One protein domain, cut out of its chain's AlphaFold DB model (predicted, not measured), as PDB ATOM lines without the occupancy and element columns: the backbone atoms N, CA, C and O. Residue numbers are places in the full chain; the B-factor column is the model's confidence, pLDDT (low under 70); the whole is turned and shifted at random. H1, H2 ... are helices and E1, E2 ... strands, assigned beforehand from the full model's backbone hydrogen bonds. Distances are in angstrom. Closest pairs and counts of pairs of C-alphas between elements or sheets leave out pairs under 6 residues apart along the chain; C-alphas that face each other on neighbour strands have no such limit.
ATOM      1  N   TYR A  11     131.759 163.931 154.949       87.25
ATOM      2  CA  TYR A  11     131.567 164.598 153.666       87.25
ATOM      3  C   TYR A  11     130.337 165.497 153.763       87.25
ATOM      4  O   TYR A  11     129.277 165.034 154.190       87.25
ATOM      5  N   GLY A  12     130.482 166.770 153.420       88.50
ATOM      6  CA  GLY A  12     129.388 167.735 153.430       88.50
ATOM      7  C   GLY A  12     129.898 169.162 153.537       88.50
ATOM      8  O   GLY A  12     131.088 169.367 153.738       88.50
ATOM      9  N   ASP A  13     128.980 170.108 153.431       90.44
ATOM     10  CA  ASP A  13     129.239 171.532 153.612       90.44
ATOM     11  C   ASP A  13     129.535 171.829 155.089       90.44
ATOM     12  O   ASP A  13     128.713 171.563 155.977       90.44
ATOM     13  N   ILE A  14     130.776 172.221 155.378       88.44
ATOM     14  CA  ILE A  14     131.248 172.493 156.747       88.44
ATOM     15  C   ILE A  14     131.158 173.985 157.058       88.44
ATOM     16  O   ILE A  14     131.050 174.359 158.226       88.44
ATOM     17  N   GLU A  15     131.231 174.809 156.018       87.00
ATOM     18  CA  GLU A  15     131.318 176.265 156.090       87.00
ATOM     19  C   GLU A  15     129.976 176.946 155.753       87.00
ATOM     20  O   GLU A  15     129.886 178.168 155.824       87.00
ATOM     21  N   ASP A  16     128.940 176.157 155.440       85.56
ATOM     22  CA  ASP A  16     127.614 176.582 154.967       85.56
ATOM     23  C   ASP A  16     127.692 177.484 153.711       85.56
ATOM     24  O   ASP A  16     126.910 178.427 153.543       85.56
ATOM     25  N   ASP A  17     128.643 177.204 152.809       85.62
ATOM     26  CA  ASP A  17     128.887 177.986 151.585       85.62
ATOM     27  C   ASP A  17     128.278 177.373 150.305       85.62
ATOM     28  O   ASP A  17     128.370 177.946 149.213       85.62
ATOM     29  N   GLY A  18     127.608 176.229 150.440       88.88
ATOM     30  CA  GLY A  18     127.003 175.451 149.364       88.88
ATOM     31  C   GLY A  18     127.949 174.454 148.687       88.88
ATOM     32  O   GLY A  18     127.506 173.721 147.795       88.88
ATOM     33  N   THR A  19     129.220 174.404 149.086       90.31
ATOM     34  CA  THR A  19     130.235 173.462 148.596       90.31
ATOM     35  C   THR A  19     130.436 172.355 149.620       90.31
ATOM     36  O   THR A  19     130.319 172.574 150.813       90.31
ATOM     37  N   ASN A  20     130.693 171.125 149.169       93.12
ATOM     38  CA  ASN A  20     130.971 170.029 150.095       93.12
ATOM     39  C   ASN A  20     132.476 169.818 150.261       93.12
ATOM     40  O   ASN A  20     133.187 169.608 149.275       93.12
ATOM     41  N   GLU A  21     132.927 169.673 151.503       94.25
ATOM     42  CA  GLU A  21     134.301 169.332 151.853       94.25
ATOM     43  C   GLU A  21     134.406 167.911 152.419       94.25
ATOM     44  O   GLU A  21     133.442 167.297 152.884       94.25
ATOM     45  N   LEU A  22     135.626 167.378 152.393       93.06
ATOM     46  CA  LEU A  22     136.002 166.134 153.055       93.06
ATOM     47  C   LEU A  22     136.829 166.444 154.304       93.06
ATOM     48  O   LEU A  22     137.910 167.020 154.189       93.06
ATOM     49  N   VAL A  23     136.373 165.989 155.472       91.75
ATOM     50  CA  VAL A  23     137.175 165.971 156.708       91.75
ATOM     51  C   VAL A  23     137.850 164.621 156.844       91.75
ATOM     52  O   VAL A  23     137.186 163.583 156.807       91.75
ATOM     53  N   ILE A  24     139.165 164.621 157.022       90.50
ATOM     54  CA  ILE A  24     139.984 163.412 157.088       90.50
ATOM     55  C   ILE A  24     140.936 163.517 158.278       90.50
ATOM     56  O   ILE A  24     141.512 164.574 158.518       90.50
ATOM     57  N   PHE A  25     141.133 162.409 158.991       86.75
ATOM     58  CA  PHE A  25     142.245 162.260 159.925       86.75
ATOM     59  C   PHE A  25     143.381 161.469 159.275       86.75
ATOM     60  O   PHE A  25     143.163 160.369 158.769       86.75
ATOM     61  N   VAL A  26     144.598 162.010 159.316       85.94
ATOM     62  CA  VAL A  26     145.830 161.299 158.951       85.94
ATOM     63  C   VAL A  26     146.774 161.360 160.148       85.94
ATOM     64  O   VAL A  26     147.372 162.392 160.442       85.94
ATOM     65  N   GLY A  27     146.879 160.255 160.889       83.81
ATOM     66  CA  GLY A  27     147.579 160.254 162.176       83.81
ATOM     67  C   GLY A  27     146.932 161.237 163.161       83.81
ATOM     68  O   GLY A  27     145.746 161.121 163.456       83.81
ATOM     69  N   ASN A  28     147.707 162.212 163.647       83.25
ATOM     70  CA  ASN A  28     147.243 163.257 164.577       83.25
ATOM     71  C   ASN A  28     146.754 164.541 163.878       83.25
ATOM     72  O   ASN A  28     146.372 165.513 164.543       83.25
ATOM     73  N   GLU A  29     146.781 164.561 162.546       88.56
ATOM     74  CA  GLU A  29     146.414 165.709 161.729       88.56
ATOM     75  C   GLU A  29     144.976 165.590 161.221       88.56
ATOM     76  O   GLU A  29     144.573 164.555 160.690       88.56
ATOM     77  N   LEU A  30     144.212 166.672 161.376       91.25
ATOM     78  CA  LEU A  30     142.936 166.877 160.707       91.25
ATOM     79  C   LEU A  30     143.189 167.648 159.412       91.25
ATOM     80  O   LEU A  30     143.828 168.699 159.426       91.25
ATOM     81  N   LEU A  31     142.656 167.133 158.311       93.50
ATOM     82  CA  LEU A  31     142.709 167.725 156.982       93.50
ATOM     83  C   LEU A  31     141.291 168.037 156.509       93.50
ATOM     84  O   LEU A  31     140.384 167.219 156.679       93.50
ATOM     85  N   VAL A  32     141.122 169.184 155.859       94.19
ATOM     86  CA  VAL A  32     139.923 169.529 155.090       94.19
ATOM     87  C   VAL A  32     140.322 169.630 153.624       94.19
ATOM     88  O   VAL A  32     141.160 170.452 153.244       94.19
ATOM     89  N   PHE A  33     139.757 168.755 152.799       94.69
ATOM     90  CA  PHE A  33     139.997 168.705 151.361       94.69
ATOM     91  C   PHE A  33     138.754 169.171 150.610       94.69
ATOM     92  O   PHE A  33     137.663 168.666 150.860       94.69
ATOM     93  N   SER A  34     138.928 170.089 149.660       94.12
ATOM     94  CA  SER A  34     137.867 170.514 148.744       94.12
ATOM     95  C   SER A  34     137.944 169.675 147.462       94.12
ATOM     96  O   SER A  34     138.930 169.790 146.722       94.12
ATOM     97  N   PRO A  35     136.939 168.824 147.165       92.50
ATOM     98  CA  PRO A  35     136.863 168.081 145.910       92.50
ATOM     99  C   PRO A  35     136.826 168.989 144.682       92.50
ATOM    100  O   PRO A  35     137.483 168.687 143.685       92.50
ATOM    101  N   ASP A  36     136.130 170.121 144.782       91.31
ATOM    102  CA  ASP A  36     135.972 171.077 143.685       91.31
ATOM    103  C   ASP A  36     137.294 171.777 143.360       91.31
ATOM    104  O   ASP A  36     137.710 171.832 142.199       91.31
ATOM    105  N   ALA A  37     138.018 172.229 144.390       91.62
ATOM    106  CA  ALA A  37     139.341 172.828 144.228       91.62
ATOM    107  C   ALA A  37     140.466 171.791 144.040       91.62
ATOM    108  O   ALA A  37     141.589 172.161 143.689       91.62
ATOM    109  N   LYS A  38     140.183 170.501 144.267       94.25
ATOM    110  CA  LYS A  38     141.120 169.363 144.192       94.25
ATOM    111  C   LYS A  38     142.375 169.548 145.049       94.25
ATOM    112  O   LYS A  38     143.473 169.162 144.639       94.25
ATOM    113  N   LYS A  39     142.230 170.141 146.235       94.44
ATOM    114  CA  LYS A  39     143.344 170.408 147.155       94.44
ATOM    115  C   LYS A  39     142.907 170.397 148.617       94.44
ATOM    116  O   LYS A  39     141.729 170.557 148.931       94.44
ATOM    117  N   VAL A  40     143.889 170.252 149.504       94.94
ATOM    118  CA  VAL A  40     143.724 170.528 150.936       94.94
ATOM    119  C   VAL A  40     143.595 172.039 151.115       94.94
ATOM    120  O   VAL A  40     144.436 172.788 150.619       94.94
ATOM    121  N   ILE A  41     142.533 172.474 151.788       95.06
ATOM    122  CA  ILE A  41     142.234 173.891 152.047       95.06
ATOM    123  C   ILE A  41     142.512 174.297 153.495       95.06
ATOM    124  O   ILE A  41     142.727 175.476 153.766       95.06
ATOM    125  N   PHE A  42     142.573 173.324 154.404       95.56
ATOM    126  CA  PHE A  42     142.962 173.516 155.796       95.56
ATOM    127  C   PHE A  42     143.593 172.234 156.346       95.56
ATOM    128  O   PHE A  42     143.157 171.128 156.022       95.56
ATOM    129  N   SER A  43     144.614 172.375 157.188       94.94
ATOM    130  CA  SER A  43     145.274 171.248 157.842       94.94
ATOM    131  C   SER A  43     145.846 171.653 159.193       94.94
ATOM    132  O   SER A  43     146.448 172.722 159.333       94.94
ATOM    133  N   LEU A  44     145.671 170.804 160.207       93.56
ATOM    134  CA  LEU A  44     146.187 171.079 161.539       93.56
ATOM    135  C   LEU A  44     146.372 169.810 162.376       93.56
ATOM    136  O   LEU A  44     145.479 168.975 162.470       93.56
ATOM    137  N   ASN A  45     147.484 169.723 163.112       90.00
ATOM    138  CA  ASN A  45     147.609 168.773 164.221       90.00
ATOM    139  C   ASN A  45     146.627 169.145 165.341       90.00
ATOM    140  O   ASN A  45     146.788 170.175 165.999       90.00
ATOM    141  N   VAL A  46     145.602 168.330 165.565       86.81
ATOM    142  CA  VAL A  46     144.571 168.593 166.590       86.81
ATOM    143  C   VAL A  46     144.750 167.731 167.835       86.81
ATOM    144  O   VAL A  46     144.050 167.934 168.822       86.81
ATOM    145  N   ARG A  47     145.716 166.809 167.822       87.50
ATOM    146  CA  ARG A  47     146.056 165.952 168.955       87.50
ATOM    147  C   ARG A  47     147.559 165.969 169.207       87.50
ATOM    148  O   ARG A  47     148.353 165.954 168.269       87.50
ATOM    149  N   VAL A  48     147.939 165.987 170.478       89.06
ATOM    150  CA  VAL A  48     149.299 165.667 170.928       89.06
ATOM    151  C   VAL A  48     149.187 164.434 171.805       89.06
ATOM    152  O   VAL A  48     148.396 164.429 172.745       89.06
ATOM    153  N   ASP A  49     149.951 163.400 171.479       89.12
ATOM    154  CA  ASP A  49     149.908 162.113 172.172       89.12
ATOM    155  C   ASP A  49     151.334 161.622 172.428       89.12
ATOM    156  O   ASP A  49     151.771 160.592 171.930       89.12
ATOM    157  N   ASP A  50     152.099 162.445 173.143       92.38
ATOM    158  CA  ASP A  50     153.497 162.187 173.469       92.38
ATOM    159  C   ASP A  50     153.610 161.639 174.893       92.38
ATOM    160  O   ASP A  50     154.139 162.284 175.794       92.38
ATOM    161  N   TRP A  51     153.052 160.461 175.140       92.81
ATOM    162  CA  TRP A  51     153.160 159.814 176.441       92.81
ATOM    163  C   TRP A  51     153.127 158.296 176.278       92.81
ATOM    164  O   TRP A  51     152.436 157.762 175.417       92.81
ATOM    165  N   MET A  52     153.888 157.614 177.123       92.81
ATOM    166  CA  MET A  52     153.857 156.169 177.292       92.81
ATOM    167  C   MET A  52     152.735 155.793 178.260       92.81
ATOM    168  O   MET A  52     152.523 156.477 179.267       92.81
ATOM    169  N   THR A  53     152.068 154.668 178.010       90.81
ATOM    170  CA  THR A  53     151.182 154.019 178.988       90.81
ATOM    171  C   THR A  53     151.915 153.733 180.300       90.81
ATOM    172  O   THR A  53     153.139 153.862 180.408       90.81
ATOM    173  N   GLU A  54     151.176 153.364 181.343       89.38
ATOM    174  CA  GLU A  54     151.795 153.010 182.621       89.38
ATOM    175  C   GLU A  54     152.712 151.793 182.478       89.38
ATOM    176  O   GLU A  54     153.833 151.797 182.987       89.38
ATOM    177  N   GLU A  55     152.261 150.778 181.746       92.38
ATOM    178  CA  GLU A  55     153.024 149.572 181.458       92.38
ATOM    179  C   GLU A  55     154.294 149.893 180.667       92.38
ATOM    180  O   GLU A  55     155.373 149.425 181.029       92.38
ATOM    181  N   GLU A  56     154.192 150.732 179.635       93.00
ATOM    182  CA  GLU A  56     155.342 151.169 178.835       93.00
ATOM    183  C   GLU A  56     156.313 152.022 179.654       93.00
ATOM    184  O   GLU A  56     157.519 151.792 179.604       93.00
ATOM    185  N   THR A  57     155.809 152.956 180.465       91.31
ATOM    186  CA  THR A  57     156.635 153.789 181.352       91.31
ATOM    187  C   THR A  57     157.369 152.925 182.375       91.31
ATOM    188  O   THR A  57     158.550 153.135 182.657       91.31
ATOM    189  N   LYS A  58     156.690 151.917 182.931       90.69
ATOM    190  CA  LYS A  58     157.299 150.966 183.858       90.69
ATOM    191  C   LYS A  58     158.391 150.150 183.168       90.69
ATOM    192  O   LYS A  58     159.501 150.093 183.686       90.69
ATOM    193  N   ALA A  59     158.101 149.573 182.003       91.62
ATOM    194  CA  ALA A  59     159.071 148.801 181.229       91.62
ATOM    195  C   ALA A  59     160.287 149.650 180.819       91.62
ATOM    196  O   ALA A  59     161.424 149.185 180.885       91.62
ATOM    197  N   HIS A  60     160.060 150.916 180.458       89.50
ATOM    198  CA  HIS A  60     161.118 151.873 180.153       89.50
ATOM    199  C   HIS A  60     162.064 152.059 181.343       89.50
ATOM    200  O   HIS A  60     163.268 151.878 181.185       89.50
ATOM    201  N   PHE A  61     161.534 152.330 182.540       89.00
ATOM    202  CA  PHE A  61     162.350 152.513 183.744       89.00
ATOM    203  C   PHE A  61     162.960 151.221 184.305       89.00
ATOM    204  O   PHE A  61     163.922 151.282 185.065       89.00
ATOM    205  N   GLU A  62     162.443 150.044 183.951       90.25
ATOM    206  CA  GLU A  62     163.108 148.769 184.255       90.25
ATOM    207  C   GLU A  62     164.385 148.589 183.421       90.25
ATOM    208  O   GLU A  62     165.387 148.080 183.927       90.25
ATOM    209  N   TYR A  63     164.366 149.027 182.159       89.31
ATOM    210  CA  TYR A  63     165.521 148.944 181.263       89.31
ATOM    211  C   TYR A  63     166.496 150.118 181.439       89.31
ATOM    212  O   TYR A  63     167.713 149.931 181.393       89.31
ATOM    213  N   TYR A  64     165.966 151.319 181.670       88.56
ATOM    214  CA  TYR A  64     166.701 152.551 181.939       88.56
ATOM    215  C   TYR A  64     166.325 153.072 183.330       88.56
ATOM    216  O   TYR A  64     165.454 153.935 183.451       88.56
ATOM    217  N   PRO A  65     166.936 152.529 184.401       87.50
ATOM    218  CA  PRO A  65     166.636 152.957 185.758       87.50
ATOM    219  C   PRO A  65     166.793 154.471 185.911       87.50
ATOM    220  O   PRO A  65     167.834 155.003 185.513       87.50
ATOM    221  N   PRO A  66     165.797 155.157 186.494       85.25
ATOM    222  CA  PRO A  66     165.851 156.597 186.653       85.25
ATOM    223  C   PRO A  66     167.016 156.980 187.572       85.25
ATOM    224  O   PRO A  66     167.244 156.355 188.612       85.25
ATOM    225  N   GLY A  67     167.761 158.005 187.172       83.94
ATOM    226  CA  GLY A  67     168.847 158.597 187.948       83.94
ATOM    227  C   GLY A  67     168.373 159.697 188.899       83.94
ATOM    228  O   GLY A  67     169.133 160.113 189.777       83.94
ATOM    229  N   LEU A  68     167.138 160.178 188.730       81.38
ATOM    230  CA  LEU A  68     166.544 161.234 189.548       81.38
ATOM    231  C   LEU A  68     165.779 160.701 190.768       81.38
ATOM    232  O   LEU A  68     165.331 159.558 190.819       81.38
ATOM    233  N   ASP A  69     165.587 161.576 191.759       86.25
ATOM    234  CA  ASP A  69     164.656 161.333 192.866       86.25
ATOM    235  C   ASP A  69     163.215 161.215 192.330       86.25
ATOM    236  O   ASP A  69     162.834 161.907 191.385       86.25
ATOM    237  N   ASN A  70     162.383 160.405 192.990       83.75
ATOM    238  CA  ASN A  70     160.958 160.224 192.702       83.75
ATOM    239  C   ASN A  70     160.190 161.547 192.564       83.75
ATOM    240  O   ASN A  70     159.198 161.596 191.838       83.75
ATOM    241  N   ALA A  71     160.636 162.619 193.228       88.31
ATOM    242  CA  ALA A  71     160.062 163.959 193.095       88.31
ATOM    243  C   ALA A  71     160.129 164.544 191.672       88.31
ATOM    244  O   ALA A  71     159.348 165.440 191.351       88.31
ATOM    245  N   TYR A  72     161.025 164.031 190.830       89.25
ATOM    246  CA  TYR A  72     161.245 164.477 189.453       89.25
ATOM    247  C   TYR A  72     160.886 163.414 188.412       89.25
ATOM    248  O   TYR A  72     161.015 163.669 187.220       89.25
ATOM    249  N   ILE A  73     160.414 162.242 188.846       92.06
ATOM    250  CA  ILE A  73     160.000 161.172 187.941       92.06
ATOM    251  C   ILE A  73     158.514 161.360 187.606       92.06
ATOM    252  O   ILE A  73     157.688 161.413 188.526       92.06
ATOM    253  N   PRO A  74     158.129 161.432 186.320       93.81
ATOM    254  CA  PRO A  74     156.731 161.520 185.924       93.81
ATOM    255  C   PRO A  74     155.981 160.192 186.123       93.81
ATOM    256  O   PRO A  74     156.565 159.107 186.145       93.81
ATOM    257  N   HIS A  75     154.653 160.266 186.245       93.00
ATOM    258  CA  HIS A  75     153.789 159.080 186.147       93.00
ATOM    259  C   HIS A  75     153.819 158.465 184.744       93.00
ATOM    260  O   HIS A  75     153.866 157.244 184.631       93.00
ATOM    261  N   TYR A  76     153.826 159.304 183.704       93.75
ATOM    262  CA  TYR A  76     153.884 158.905 182.299       93.75
ATOM    263  C   TYR A  76     155.061 159.593 181.605       93.75
ATOM    264  O   TYR A  76     155.163 160.824 181.612       93.75
ATOM    265  N   GLN A  77     155.942 158.800 181.006       93.38
ATOM    266  CA  GLN A  77     157.128 159.279 180.297       93.38
ATOM    267  C   GLN A  77     156.763 159.774 178.887       93.38
ATOM    268  O   GLN A  77     155.828 159.260 178.279       93.38
ATOM    269  N   SER A  78     157.495 160.750 178.348       93.88
ATOM    270  CA  SER A  78     157.394 161.147 176.933       93.88
ATOM    271  C   SER A  78     157.759 159.978 176.011       93.88
ATOM    272  O   SER A  78     158.806 159.350 176.175       93.88
ATOM    273  N   ALA A  79     156.898 159.692 175.034       90.31
ATOM    274  CA  ALA A  79     157.108 158.637 174.041       90.31
ATOM    275  C   ALA A  79     158.109 159.062 172.953       90.31
ATOM    276  O   ALA A  79     158.783 158.225 172.357       90.31
ATOM    277  N   ALA A  80     158.237 160.367 172.721       86.12
ATOM    278  CA  ALA A  80     159.204 160.978 171.822       86.12
ATOM    279  C   ALA A  80     160.589 161.147 172.467       86.12
ATOM    280  O   ALA A  80     161.487 161.724 171.846       86.12
ATOM    281  N   ASN A  81     160.781 160.668 173.701       78.50
ATOM    282  CA  ASN A  81     162.062 160.750 174.376       78.50
ATOM    283  C   ASN A  81     163.126 159.908 173.649       78.50
ATOM    284  O   ASN A  81     163.204 158.693 173.812       78.50
ATOM    285  N   MET A  82     163.954 160.576 172.846       69.69
ATOM    286  CA  MET A  82     165.061 159.949 172.116       69.69
ATOM    287  C   MET A  82     166.283 159.688 173.003       69.69
ATOM    288  O   MET A  82     167.139 158.880 172.646       69.69
ATOM    289  N   ASP A  83     166.378 160.377 174.142       75.50
ATOM    290  CA  ASP A  83     167.395 160.129 175.154       75.50
ATOM    291  C   ASP A  83     166.784 159.296 176.271       75.50
ATOM    292  O   ASP A  83     166.274 159.808 177.267       75.50
ATOM    293  N   PHE A  84     166.854 157.980 176.097       68.31
ATOM    294  CA  PHE A  84     166.261 157.012 177.011       68.31
ATOM    295  C   PHE A  84     166.758 157.104 178.465       68.31
ATOM    296  O   PHE A  84     166.203 156.429 179.323       68.31
ATOM    297  N   SER A  85     167.789 157.907 178.751       66.50
ATOM    298  CA  SER A  85     168.274 158.165 180.109       66.50
ATOM    299  C   SER A  85     167.632 159.374 180.799       66.50
ATOM    300  O   SER A  85     167.817 159.544 182.000       66.50
ATOM    301  N   SER A  86     166.875 160.197 180.069       78.88
ATOM    302  CA  SER A  86     166.220 161.400 180.593       78.88
ATOM    303  C   SER A  86     164.779 161.120 181.046       78.88
ATOM    304  O   SER A  86     163.970 160.598 180.284       78.88
ATOM    305  N   GLU A  87     164.396 161.531 182.254       87.88
ATOM    306  CA  GLU A  87     163.032 161.402 182.789       87.88
ATOM    307  C   GLU A  87     162.153 162.600 182.384       87.88
ATOM    308  O   GLU A  87     161.876 163.513 183.165       87.88
ATOM    309  N   LEU A  88     161.727 162.625 181.120       92.19
ATOM    310  CA  LEU A  88     160.884 163.672 180.558       92.19
ATOM    311  C   LEU A  88     159.395 163.338 180.724       92.19
ATOM    312  O   LEU A  88     158.943 162.276 180.287       92.19
ATOM    313  N   PRO A  89     158.589 164.253 181.291       94.31
ATOM    314  CA  PRO A  89     157.154 164.046 181.408       94.31
ATOM    315  C   PRO A  89     156.491 163.998 180.030       94.31
ATOM    316  O   PRO A  89     156.768 164.829 179.166       94.31
ATOM    317  N   GLY A  90     155.569 163.056 179.853       94.81
ATOM    318  CA  GLY A  90     154.758 162.970 178.647       94.81
ATOM    319  C   GLY A  90     153.731 164.098 178.537       94.81
ATOM    320  O   GLY A  90     153.264 164.646 179.543       94.81
ATOM    321  N   TYR A  91     153.347 164.423 177.307       94.12
ATOM    322  CA  TYR A  91     152.364 165.441 176.968       94.12
ATOM    323  C   TYR A  91     151.122 164.837 176.319       94.12
ATOM    324  O   TYR A  91     151.192 163.980 175.440       94.12
ATOM    325  N   ARG A  92     149.965 165.380 176.702       91.94
ATOM    326  CA  ARG A  92     148.687 165.161 176.023       91.94
ATOM    327  C   ARG A  92     148.114 166.492 175.580       91.94
ATOM    328  O   ARG A  92     148.164 167.471 176.321       91.94
ATOM    329  N   GLY A  93     147.542 166.537 174.390       91.75
ATOM    330  CA  GLY A  93     146.921 167.740 173.861       91.75
ATOM    331  C   GLY A  93     145.680 167.421 173.059       91.75
ATOM    332  O   GLY A  93     145.660 166.464 172.286       91.75
ATOM    333  N   TYR A  94     144.672 168.264 173.232       90.56
ATOM    334  CA  TYR A  94     143.381 168.147 172.571       90.56
ATOM    335  C   TYR A  94     143.071 169.445 171.838       90.56
ATOM    336  O   TYR A  94     143.408 170.534 172.312       90.56
ATOM    337  N   GLY A  95     142.439 169.326 170.680       91.88
ATOM    338  CA  GLY A  95     142.055 170.433 169.822       91.88
ATOM    339  C   GLY A  95     140.588 170.318 169.443       91.88
ATOM    340  O   GLY A  95     140.104 169.238 169.115       91.88
ATOM    341  N   LYS A  96     139.897 171.452 169.474       91.94
ATOM    342  CA  LYS A  96     138.508 171.589 169.063       91.94
ATOM    343  C   LYS A  96     138.379 172.741 168.083       91.94
ATOM    344  O   LYS A  96     138.990 173.789 168.282       91.94
ATOM    345  N   LEU A  97     137.605 172.516 167.030       93.69
ATOM    346  CA  LEU A  97     137.373 173.481 165.968       93.69
ATOM    347  C   LEU A  97     135.927 173.971 166.042       93.69
ATOM    348  O   LEU A  97     135.015 173.169 166.251       93.69
ATOM    349  N   TYR A  98     135.738 175.268 165.841       94.44
ATOM    350  CA  TYR A  98     134.444 175.885 165.583       94.44
ATOM    351  C   TYR A  98     134.510 176.586 164.235       94.44
ATOM    352  O   TYR A  98     135.491 177.276 163.965       94.44
ATOM    353  N   VAL A  99     133.492 176.374 163.409       93.75
ATOM    354  CA  VAL A  99     133.392 176.944 162.066       93.75
ATOM    355  C   VAL A  99     132.160 177.844 162.018       93.75
ATOM    356  O   VAL A  99     131.120 177.483 162.578       93.75
ATOM    357  N   GLY A 100     132.288 179.018 161.407       94.19
ATOM    358  CA  GLY A 100     131.214 180.000 161.247       94.19
ATOM    359  C   GLY A 100     131.750 181.337 160.740       94.19
ATOM    360  O   GLY A 100     132.925 181.429 160.442       94.19
ATOM    361  N   ASP A 101     130.914 182.370 160.662       95.12
ATOM    362  CA  ASP A 101     131.333 183.753 160.367       95.12
ATOM    363  C   ASP A 101     131.247 184.570 161.667       95.12
ATOM    364  O   ASP A 101     130.175 185.041 162.069       95.12
ATOM    365  N   TYR A 102     132.351 184.627 162.412       95.94
ATOM    366  CA  TYR A 102     132.399 185.203 163.757       95.94
ATOM    367  C   TYR A 102     132.669 186.702 163.739       95.94
ATOM    368  O   TYR A 102     132.177 187.428 164.615       95.94
ATOM    369  N   ASP A 103     133.422 187.178 162.752       93.81
ATOM    370  CA  ASP A 103     133.714 188.597 162.580       93.81
ATOM    371  C   ASP A 103     132.678 189.344 161.709       93.81
ATOM    372  O   ASP A 103     132.655 190.581 161.711       93.81
ATOM    373  N   LYS A 104     131.741 188.610 161.090       94.19
ATOM    374  CA  LYS A 104     130.618 189.095 160.266       94.19
ATOM    375  C   LYS A 104     131.065 189.733 158.959       94.19
ATOM    376  O   LYS A 104     130.420 190.677 158.480       94.19
ATOM    377  N   ASN A 105     132.170 189.260 158.394       92.56
ATOM    378  CA  ASN A 105     132.689 189.740 157.122       92.56
ATOM    379  C   ASN A 105     132.200 188.924 155.911       92.56
ATOM    380  O   ASN A 105     132.470 189.311 154.769       92.56
ATOM    381  N   GLY A 106     131.426 187.858 156.144       90.44
ATOM    382  CA  GLY A 106     130.869 186.987 155.112       90.44
ATOM    383  C   GLY A 106     131.818 185.890 154.626       90.44
ATOM    384  O   GLY A 106     131.453 185.172 153.694       90.44
ATOM    385  N   ASN A 107     133.009 185.754 155.215       91.81
ATOM    386  CA  ASN A 107     133.910 184.625 155.001       91.81
ATOM    387  C   ASN A 107     133.816 183.645 156.174       91.81
ATOM    388  O   ASN A 107     133.490 184.012 157.298       91.81
ATOM    389  N   ALA A 108     134.117 182.379 155.898       93.00
ATOM    390  CA  ALA A 108     134.165 181.363 156.935       93.00
ATOM    391  C   ALA A 108     135.447 181.492 157.772       93.00
ATOM    392  O   ALA A 108     136.568 181.459 157.249       93.00
ATOM    393  N   ASP A 109     135.255 181.551 159.080       96.12
ATOM    394  CA  ASP A 109     136.261 181.491 160.122       96.12
ATOM    395  C   ASP A 109     136.339 180.079 160.713       96.12
ATOM    396  O   ASP A 109     135.335 179.398 160.942       96.12
ATOM    397  N   ILE A 110     137.553 179.661 161.057       96.06
ATOM    398  CA  ILE A 110     137.841 178.472 161.854       96.06
ATOM    399  C   ILE A 110     138.556 178.919 163.128       96.06
ATOM    400  O   ILE A 110     139.723 179.326 163.110       96.06
ATOM    401  N   ILE A 111     137.873 178.786 164.262       97.06
ATOM    402  CA  ILE A 111     138.463 178.969 165.585       97.06
ATOM    403  C   ILE A 111     138.958 177.629 166.103       97.06
ATOM    404  O   ILE A 111     138.190 176.682 166.257       97.06
ATOM    405  N   VAL A 112     140.243 177.562 166.433       96.31
ATOM    406  CA  VAL A 112     140.862 176.387 167.042       96.31
ATOM    407  C   VAL A 112     141.140 176.673 168.509       96.31
ATOM    408  O   VAL A 112     142.018 177.470 168.837       96.31
ATOM    409  N   TRP A 113     140.453 175.963 169.396       96.56
ATOM    410  CA  TRP A 113     140.770 175.927 170.819       96.56
ATOM    411  C   TRP A 113     141.593 174.675 171.112       96.56
ATOM    412  O   TRP A 113     141.163 173.556 170.846       96.56
ATOM    413  N   ARG A 114     142.798 174.851 171.656       95.00
ATOM    414  CA  ARG A 114     143.654 173.765 172.132       95.00
ATOM    415  C   ARG A 114     143.828 173.794 173.639       95.00
ATOM    416  O   ARG A 114     143.931 174.869 174.227       95.00
ATOM    417  N   LYS A 115     143.969 172.613 174.231       95.00
ATOM    418  CA  LYS A 115     144.393 172.415 175.617       95.00
ATOM    419  C   LYS A 115     145.622 171.523 175.644       95.00
ATOM    420  O   LYS A 115     145.651 170.497 174.967       95.00
ATOM    421  N   LEU A 116     146.638 171.921 176.405       94.88
ATOM    422  CA  LEU A 116     147.865 171.151 176.598       94.88
ATOM    423  C   LEU A 116     147.982 170.713 178.052       94.88
ATOM    424  O   LEU A 116     147.826 171.519 178.971       94.88
ATOM    425  N   TYR A 117     148.336 169.452 178.238       94.69
ATOM    426  CA  TYR A 117     148.521 168.802 179.517       94.69
ATOM    427  C   TYR A 117     149.893 168.131 179.574       94.69
ATOM    428  O   TYR A 117     150.423 167.680 178.560       94.69
ATOM    429  N   ILE A 118     150.450 168.051 180.776       95.62
ATOM    430  CA  ILE A 118     151.738 167.414 181.058       95.62
ATOM    431  C   ILE A 118     151.559 166.384 182.168       95.62
ATOM    432  O   ILE A 118     150.756 166.603 183.083       95.62
ATOM    433  N   SER A 119     152.274 165.263 182.092       95.25
ATOM    434  CA  SER A 119     152.247 164.250 183.143       95.25
ATOM    435  C   SER A 119     152.615 164.882 184.481       95.25
ATOM    436  O   SER A 119     153.558 165.672 184.590       95.25
ATOM    437  N   ARG A 120     151.868 164.520 185.519       94.50
ATOM    438  CA  ARG A 120     152.224 164.848 186.897       94.50
ATOM    439  C   ARG A 120     153.416 164.006 187.351       94.50
ATOM    440  O   ARG A 120     153.658 162.926 186.802       94.50
ATOM    441  N   MET A 121     154.149 164.510 188.340       94.94
ATOM    442  CA  MET A 121     155.233 163.761 188.984       94.94
ATOM    443  C   MET A 121     154.669 162.687 189.915       94.94
ATOM    444  O   MET A 121     153.542 162.813 190.391       94.94
ATOM    445  N   ARG A 122     155.452 161.647 190.220       92.50
ATOM    446  CA  ARG A 122     155.042 160.528 191.090       92.50
ATOM    447  C   ARG A 122     154.685 160.941 192.518       92.50
ATOM    448  O   ARG A 122     153.995 160.203 193.213       92.50
ATOM    449  N   THR A 123     155.147 162.109 192.951       93.69
ATOM    450  CA  THR A 123     154.800 162.725 194.240       93.69
ATOM    451  C   THR A 123     153.446 163.439 194.236       93.69
ATOM    452  O   THR A 123     152.940 163.784 195.301       93.69
ATOM    453  N   GLU A 124     152.856 163.667 193.065       93.00
ATOM    454  CA  GLU A 124     151.515 164.218 192.885       93.00
ATOM    455  C   GLU A 124     150.494 163.091 192.611       93.00
ATOM    456  O   GLU A 124     150.851 161.936 192.357       93.00
ATOM    457  N   GLU A 125     149.202 163.439 192.608       91.81
ATOM    458  CA  GLU A 125     148.144 162.548 192.123       91.81
ATOM    459  C   GLU A 125     148.441 162.072 190.692       91.81
ATOM    460  O   GLU A 125     148.909 162.837 189.843       91.81
ATOM    461  N   LYS A 126     148.159 160.798 190.421       90.75
ATOM    462  CA  LYS A 126     148.348 160.201 189.101       90.75
ATOM    463  C   LYS A 126     147.478 160.896 188.057       90.75
ATOM    464  O   LYS A 126     146.308 161.170 188.289       90.75
ATOM    465  N   GLY A 127     148.044 161.137 186.877       90.06
ATOM    466  CA  GLY A 127     147.339 161.783 185.773       90.06
ATOM    467  C   GLY A 127     148.147 162.912 185.153       90.06
ATOM    468  O   GLY A 127     149.373 162.968 185.258       90.06
ATOM    469  N   PHE A 128     147.431 163.828 184.511       92.19
ATOM    470  CA  PHE A 128     148.011 164.980 183.837       92.19
ATOM    471  C   PHE A 128     147.527 166.284 184.480       92.19
ATOM    472  O   PHE A 128     146.430 166.361 185.041       92.19
ATOM    473  N   LYS A 129     148.348 167.333 184.400       92.56
ATOM    474  CA  LYS A 129     147.982 168.700 184.791       92.56
ATOM    475  C   LYS A 129     147.881 169.587 183.562       92.56
ATOM    476  O   LYS A 129     148.739 169.520 182.683       92.56
ATOM    477  N   LYS A 130     146.838 170.419 183.505       94.25
ATOM    478  CA  LYS A 130     146.673 171.394 182.425       94.25
ATOM    479  C   LYS A 130     147.770 172.450 182.527       94.25
ATOM    480  O   LYS A 130     147.995 173.004 183.599       94.25
ATOM    481  N   VAL A 131     148.445 172.702 181.413       95.50
ATOM    482  CA  VAL A 131     149.522 173.692 181.296       95.50
ATOM    483  C   VAL A 131     148.978 174.996 180.737       95.50
ATOM    484  O   VAL A 131     149.255 176.059 181.283       95.50
ATOM    485  N   ARG A 132     148.216 174.921 179.641       95.06
ATOM    486  CA  ARG A 132     147.665 176.097 178.964       95.06
ATOM    487  C   ARG A 132     146.497 175.747 178.055       95.06
ATOM    488  O   ARG A 132     146.434 174.635 177.526       95.06
ATOM    489  N   ASP A 133     145.684 176.764 177.811       95.50
ATOM    490  CA  ASP A 133     144.760 176.821 176.687       95.50
ATOM    491  C   ASP A 133     145.385 177.707 175.597       95.50
ATOM    492  O   ASP A 133     146.268 178.527 175.868       95.50
ATOM    493  N   SER A 134     145.018 177.507 174.337       95.69
ATOM    494  CA  SER A 134     145.473 178.359 173.233       95.69
ATOM    495  C   SER A 134     144.405 178.474 172.170       95.69
ATOM    496  O   SER A 134     143.782 177.472 171.811       95.69
ATOM    497  N   LEU A 135     144.221 179.691 171.676       97.38
ATOM    498  CA  LEU A 135     143.215 180.042 170.691       97.38
ATOM    499  C   LEU A 135     143.912 180.473 169.403       97.38
ATOM    500  O   LEU A 135     144.895 181.211 169.427       97.38
ATOM    501  N   TYR A 136     143.419 179.977 168.277       97.25
ATOM    502  CA  TYR A 136     143.891 180.367 166.955       97.25
ATOM    503  C   TYR A 136     142.690 180.682 166.081       97.25
ATOM    504  O   TYR A 136     141.673 179.996 166.160       97.25
ATOM    505  N   HIS A 137     142.837 181.693 165.237       97.88
ATOM    506  CA  HIS A 137     141.843 182.080 164.251       97.88
ATOM    507  C   HIS A 137     142.413 181.848 162.851       97.88
ATOM    508  O   HIS A 137     143.540 182.258 162.566       97.88
ATOM    509  N   PHE A 138     141.645 181.179 161.999       97.31
ATOM    510  CA  PHE A 138     141.896 181.055 160.572       97.31
ATOM    511  C   PHE A 138     140.683 181.556 159.804       97.31
ATOM    512  O   PHE A 138     139.571 181.330 160.247       97.31
ATOM    513  N   GLU A 139     140.902 182.141 158.637       96.19
ATOM    514  CA  GLU A 139     139.831 182.644 157.776       96.19
ATOM    515  C   GLU A 139     140.049 182.141 156.349       96.19
ATOM    516  O   GLU A 139     141.195 182.061 155.873       96.19
ATOM    517  N   LYS A 140     138.956 181.793 155.667       92.88
ATOM    518  CA  LYS A 140     138.956 181.414 154.255       92.88
ATOM    519  C   LYS A 140     139.310 182.610 153.378       92.88
ATOM    520  O   LYS A 140     138.646 183.637 153.353       92.88
ATOM    521  N   THR A 141     140.370 182.451 152.601       90.94
ATOM    522  CA  THR A 141     140.827 183.465 151.649       90.94
ATOM    523  C   THR A 141     140.119 183.336 150.302       90.94
ATOM    524  O   THR A 141     139.522 182.311 149.981       90.94
ATOM    525  N   SER A 142     140.278 184.340 149.436       88.50
ATOM    526  CA  SER A 142     139.736 184.326 148.067       88.50
ATOM    527  C   SER A 142     140.243 183.178 147.181       88.50
ATOM    528  O   SER A 142     139.654 182.903 146.139       88.50
ATOM    529  N   THR A 143     141.323 182.487 147.570       87.31
ATOM    530  CA  THR A 143     141.825 181.278 146.892       87.31
ATOM    531  C   THR A 143     141.205 179.980 147.427       87.31
ATOM    532  O   THR A 143     141.631 178.889 147.024       87.31
ATOM    533  N   GLY A 144     140.243 180.091 148.349       88.56
ATOM    534  CA  GLY A 144     139.557 178.990 149.023       88.56
ATOM    535  C   GLY A 144     140.365 178.322 150.138       88.56
ATOM    536  O   GLY A 144     139.908 177.330 150.680       88.56
ATOM    537  N   GLU A 145     141.564 178.815 150.459       93.44
ATOM    538  CA  GLU A 145     142.407 178.279 151.540       93.44
ATOM    539  C   GLU A 145     142.173 179.034 152.839       93.44
ATOM    540  O   GLU A 145     142.129 180.266 152.829       93.44
ATOM    541  N   CYS A 146     142.136 178.316 153.956       94.44
ATOM    542  CA  CYS A 146     142.057 178.905 155.283       94.44
ATOM    543  C   CYS A 146     143.461 179.287 155.766       94.44
ATOM    544  O   CYS A 146     144.359 178.444 155.848       94.44
ATOM    545  N   LYS A 147     143.667 180.560 156.107       95.81
ATOM    546  CA  LYS A 147     144.954 181.066 156.607       95.81
ATOM    547  C   LYS A 147     144.816 181.617 158.007       95.81
ATOM    548  O   LYS A 147     143.815 182.244 158.328       95.81
ATOM    549  N   GLN A 148     145.847 181.392 158.818       96.75
ATOM    550  CA  GLN A 148     145.881 181.907 160.178       96.75
ATOM    551  C   GLN A 148     145.898 183.437 160.158       96.75
ATOM    552  O   GLN A 148     146.726 184.044 159.475       96.75
ATOM    553  N   GLN A 149     145.018 184.034 160.949       97.25
ATOM    554  CA  GLN A 149     144.895 185.471 161.121       97.25
ATOM    555  C   GLN A 149     145.608 185.936 162.392       97.25
ATOM    556  O   GLN A 149     145.852 185.171 163.330       97.25
ATOM    557  N   ILE A 150     145.945 187.225 162.427       96.50
ATOM    558  CA  ILE A 150     146.454 187.878 163.634       96.50
ATOM    559  C   ILE A 150     145.253 188.427 164.399       96.50
ATOM    560  O   ILE A 150     144.824 189.561 164.194       96.50
ATOM    561  N   THR A 151     144.717 187.605 165.293       97.19
ATOM    562  CA  THR A 151     143.589 187.956 166.159       97.19
ATOM    563  C   THR A 151     143.992 187.708 167.603       97.19
ATOM    564  O   THR A 151     144.637 186.707 167.906       97.19
ATOM    565  N   THR A 152     143.673 188.644 168.495       97.44
ATOM    566  CA  THR A 152     144.025 188.510 169.913       97.44
ATOM    567  C   THR A 152     143.091 187.525 170.608       97.44
ATOM    568  O   THR A 152     141.907 187.453 170.278       97.44
ATOM    569  N   ASP A 153     143.598 186.832 171.629       96.75
ATOM    570  CA  ASP A 153     142.803 185.890 172.429       96.75
ATOM    571  C   ASP A 153     141.525 186.544 172.970       96.75
ATOM    572  O   ASP A 153     140.458 185.954 172.875       96.75
ATOM    573  N   VAL A 154     141.594 187.807 173.411       97.62
ATOM    574  CA  VAL A 154     140.429 188.570 173.900       97.62
ATOM    575  C   VAL A 154     139.310 188.658 172.855       97.62
ATOM    576  O   VAL A 154     138.134 188.572 173.200       97.62
ATOM    577  N   VAL A 155     139.651 188.845 171.577       98.19
ATOM    578  CA  VAL A 155     138.653 188.901 170.499       98.19
ATOM    579  C   VAL A 155     138.051 187.518 170.263       98.19
ATOM    580  O   VAL A 155     136.830 187.396 170.215       98.19
ATOM    581  N   ILE A 156     138.883 186.474 170.206       98.19
ATOM    582  CA  ILE A 156     138.413 185.097 170.006       98.19
ATOM    583  C   ILE A 156     137.524 184.646 171.176       98.19
ATOM    584  O   ILE A 156     136.466 184.063 170.965       98.19
ATOM    585  N   GLU A 157     137.901 184.955 172.416       97.69
ATOM    586  CA  GLU A 157     137.103 184.673 173.615       97.69
ATOM    587  C   GLU A 157     135.744 185.379 173.583       97.69
ATOM    588  O   GLU A 157     134.739 184.800 174.001       97.69
ATOM    589  N   ASN A 158     135.688 186.611 173.065       97.94
ATOM    590  CA  ASN A 158     134.424 187.312 172.866       97.94
ATOM    591  C   ASN A 158     133.558 186.598 171.824       97.94
ATOM    592  O   ASN A 158     132.392 186.350 172.108       97.94
ATOM    593  N   TRP A 159     134.117 186.188 170.681       97.94
ATOM    594  CA  TRP A 159     133.377 185.416 169.676       97.94
ATOM    595  C   TRP A 159     132.835 184.101 170.230       97.94
ATOM    596  O   TRP A 159     131.665 183.780 170.015       97.94
ATOM    597  N   LEU A 160     133.652 183.363 170.984       96.94
ATOM    598  CA  LEU A 160     133.221 182.127 171.633       96.94
ATOM    599  C   LEU A 160     132.070 182.393 172.609       96.94
ATOM    600  O   LEU A 160     131.067 181.686 172.579       96.94
ATOM    601  N   ARG A 161     132.173 183.434 173.442       97.00
ATOM    602  CA  ARG A 161     131.125 183.788 174.408       97.00
ATOM    603  C   ARG A 161     129.833 184.238 173.727       97.00
ATOM    604  O   ARG A 161     128.768 183.764 174.109       97.00
ATOM    605  N   ASP A 162     129.926 185.116 172.735       96.88
ATOM    606  CA  ASP A 162     128.772 185.702 172.047       96.88
ATOM    607  C   ASP A 162     127.989 184.650 171.237       96.88
ATOM    608  O   ASP A 162     126.787 184.798 171.035       96.88
ATOM    609  N   ASN A 163     128.651 183.558 170.835       95.62
ATOM    610  CA  ASN A 163     128.040 182.405 170.161       95.62
ATOM    611  C   ASN A 163     127.750 181.225 171.112       95.62
ATOM    612  O   ASN A 163     127.400 180.123 170.671       95.62
ATOM    613  N   GLU A 164     127.909 181.430 172.425       95.38
ATOM    614  CA  GLU A 164     127.721 180.411 173.462       95.38
ATOM    615  C   GLU A 164     128.509 179.117 173.176       95.38
ATOM    616  O   GLU A 164     128.016 178.001 173.371       95.38
ATOM    617  N   LEU A 165     129.721 179.256 172.642       94.44
ATOM    618  CA  LEU A 165     130.629 178.171 172.305       94.44
ATOM    619  C   LEU A 165     131.548 177.899 173.493       94.44
ATOM    620  O   LEU A 165     132.430 178.684 173.833       94.44
ATOM    621  N   THR A 166     131.344 176.750 174.129       92.88
ATOM    622  CA  THR A 166     132.162 176.285 175.252       92.88
ATOM    623  C   THR A 166     132.912 175.024 174.872       92.88
ATOM    624  O   THR A 166     132.499 174.295 173.964       92.88
TER     625      THR A 166
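AT A GLANCE: This is residues 11 to 166 of the 200 residues of an uncharacterized protein of Oceanospirillaceae bacterium (UniProt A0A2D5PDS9). A long, curled sheet, with E5, E6 and E7 as its three long strands, runs along much of the length of an elongated domain, and H2 packs crosswise on E6 and E7. A small three-stranded sheet, E1 E2 E3, sits beside one end of it, where E3 comes near the edge strand E8 and runs on into the other edge strand, E4; at the opposite end H1 and the unnamed residues 64 to 90 make a loose head. The printed part has 156 residues, with eight named strands and two named helices in the order E1 E2 E3 E4 H1 E5 E6 E7 E8 H2, of mixed class. The larger sheet runs E4 E5 E6 E7 E8, and both sheets are antiparallel. The whole is loose, with a radius of gyration of the C-alphas of 19.9 A, and spans 58 by 34 by 22 A.

IN THESE COORDINATES: E1 is residues 21 to 26, beginning at C-alpha 21 (134.301, 169.332, 151.853). E2 is residues 29 to 34, E3 residues 39 to 45, 17.7 A long, and E4 residues 47 to 50. H1 is residues 54 to 63, 14.4 A. E5 is residues 91 to 100, 30.1 A; E6 residues 109 to 119, 32.9 A; E7 residues 128 to 140, 35.0 A, with a bend of 59 degrees at residue 131. E8 is residues 146 to 148, and H2 residues 153 to 162, 14.0 A, ending at C-alpha 162 (128.772, 185.702, 172.047).

HOW THE PARTS SIT: In the larger sheet, strongly twisted, E5 E6 E7 E8 form a meander, each strand the antiparallel neighbour of the one before. N 96 and O 113 of the hairpin E5 and E6 are 2.8 A apart, within hydrogen-bond range, as are N 112 and O 136 of the hairpin E6 and E7, at 2.8 A. N 48 of E4 and O 93 of E5 are 2.9 A apart, and N 139 of E7 and O 147 of E8 2.9 A. H2 is on this sheet, making two layers, a helix on one face of a sheet; its height over the sheet is 9.8 A, and it runs across the strands, at 81 degrees to E7 on the local plane. Its closest C-alphas to E7 are Asp 153 and Leu 135, 6.1 A. E1 E2 E3 form a second meander, with N 24 and O 31 at 2.9 A and N 32 and O 42 at 2.8 A. The closest C-alphas of E3 and E8, Phe 42 and Cys 146, are 5.5 A apart. E3 runs on into E4 at 45 degrees. H1 is on neither sheet and is apart from H2. In H1 and H2 every O i to N i+4 pair is within hydrogen-bond range.

THE WHOLE: The C-alphas farthest apart, of Gly 18 and Gly 67, are 59.4 A apart. The printed part has no cut. The link from H1 to E5, 27 residues, is long. The mean pLDDT of the printed part is 91.7; residues 82, 84 and 85 are under 70.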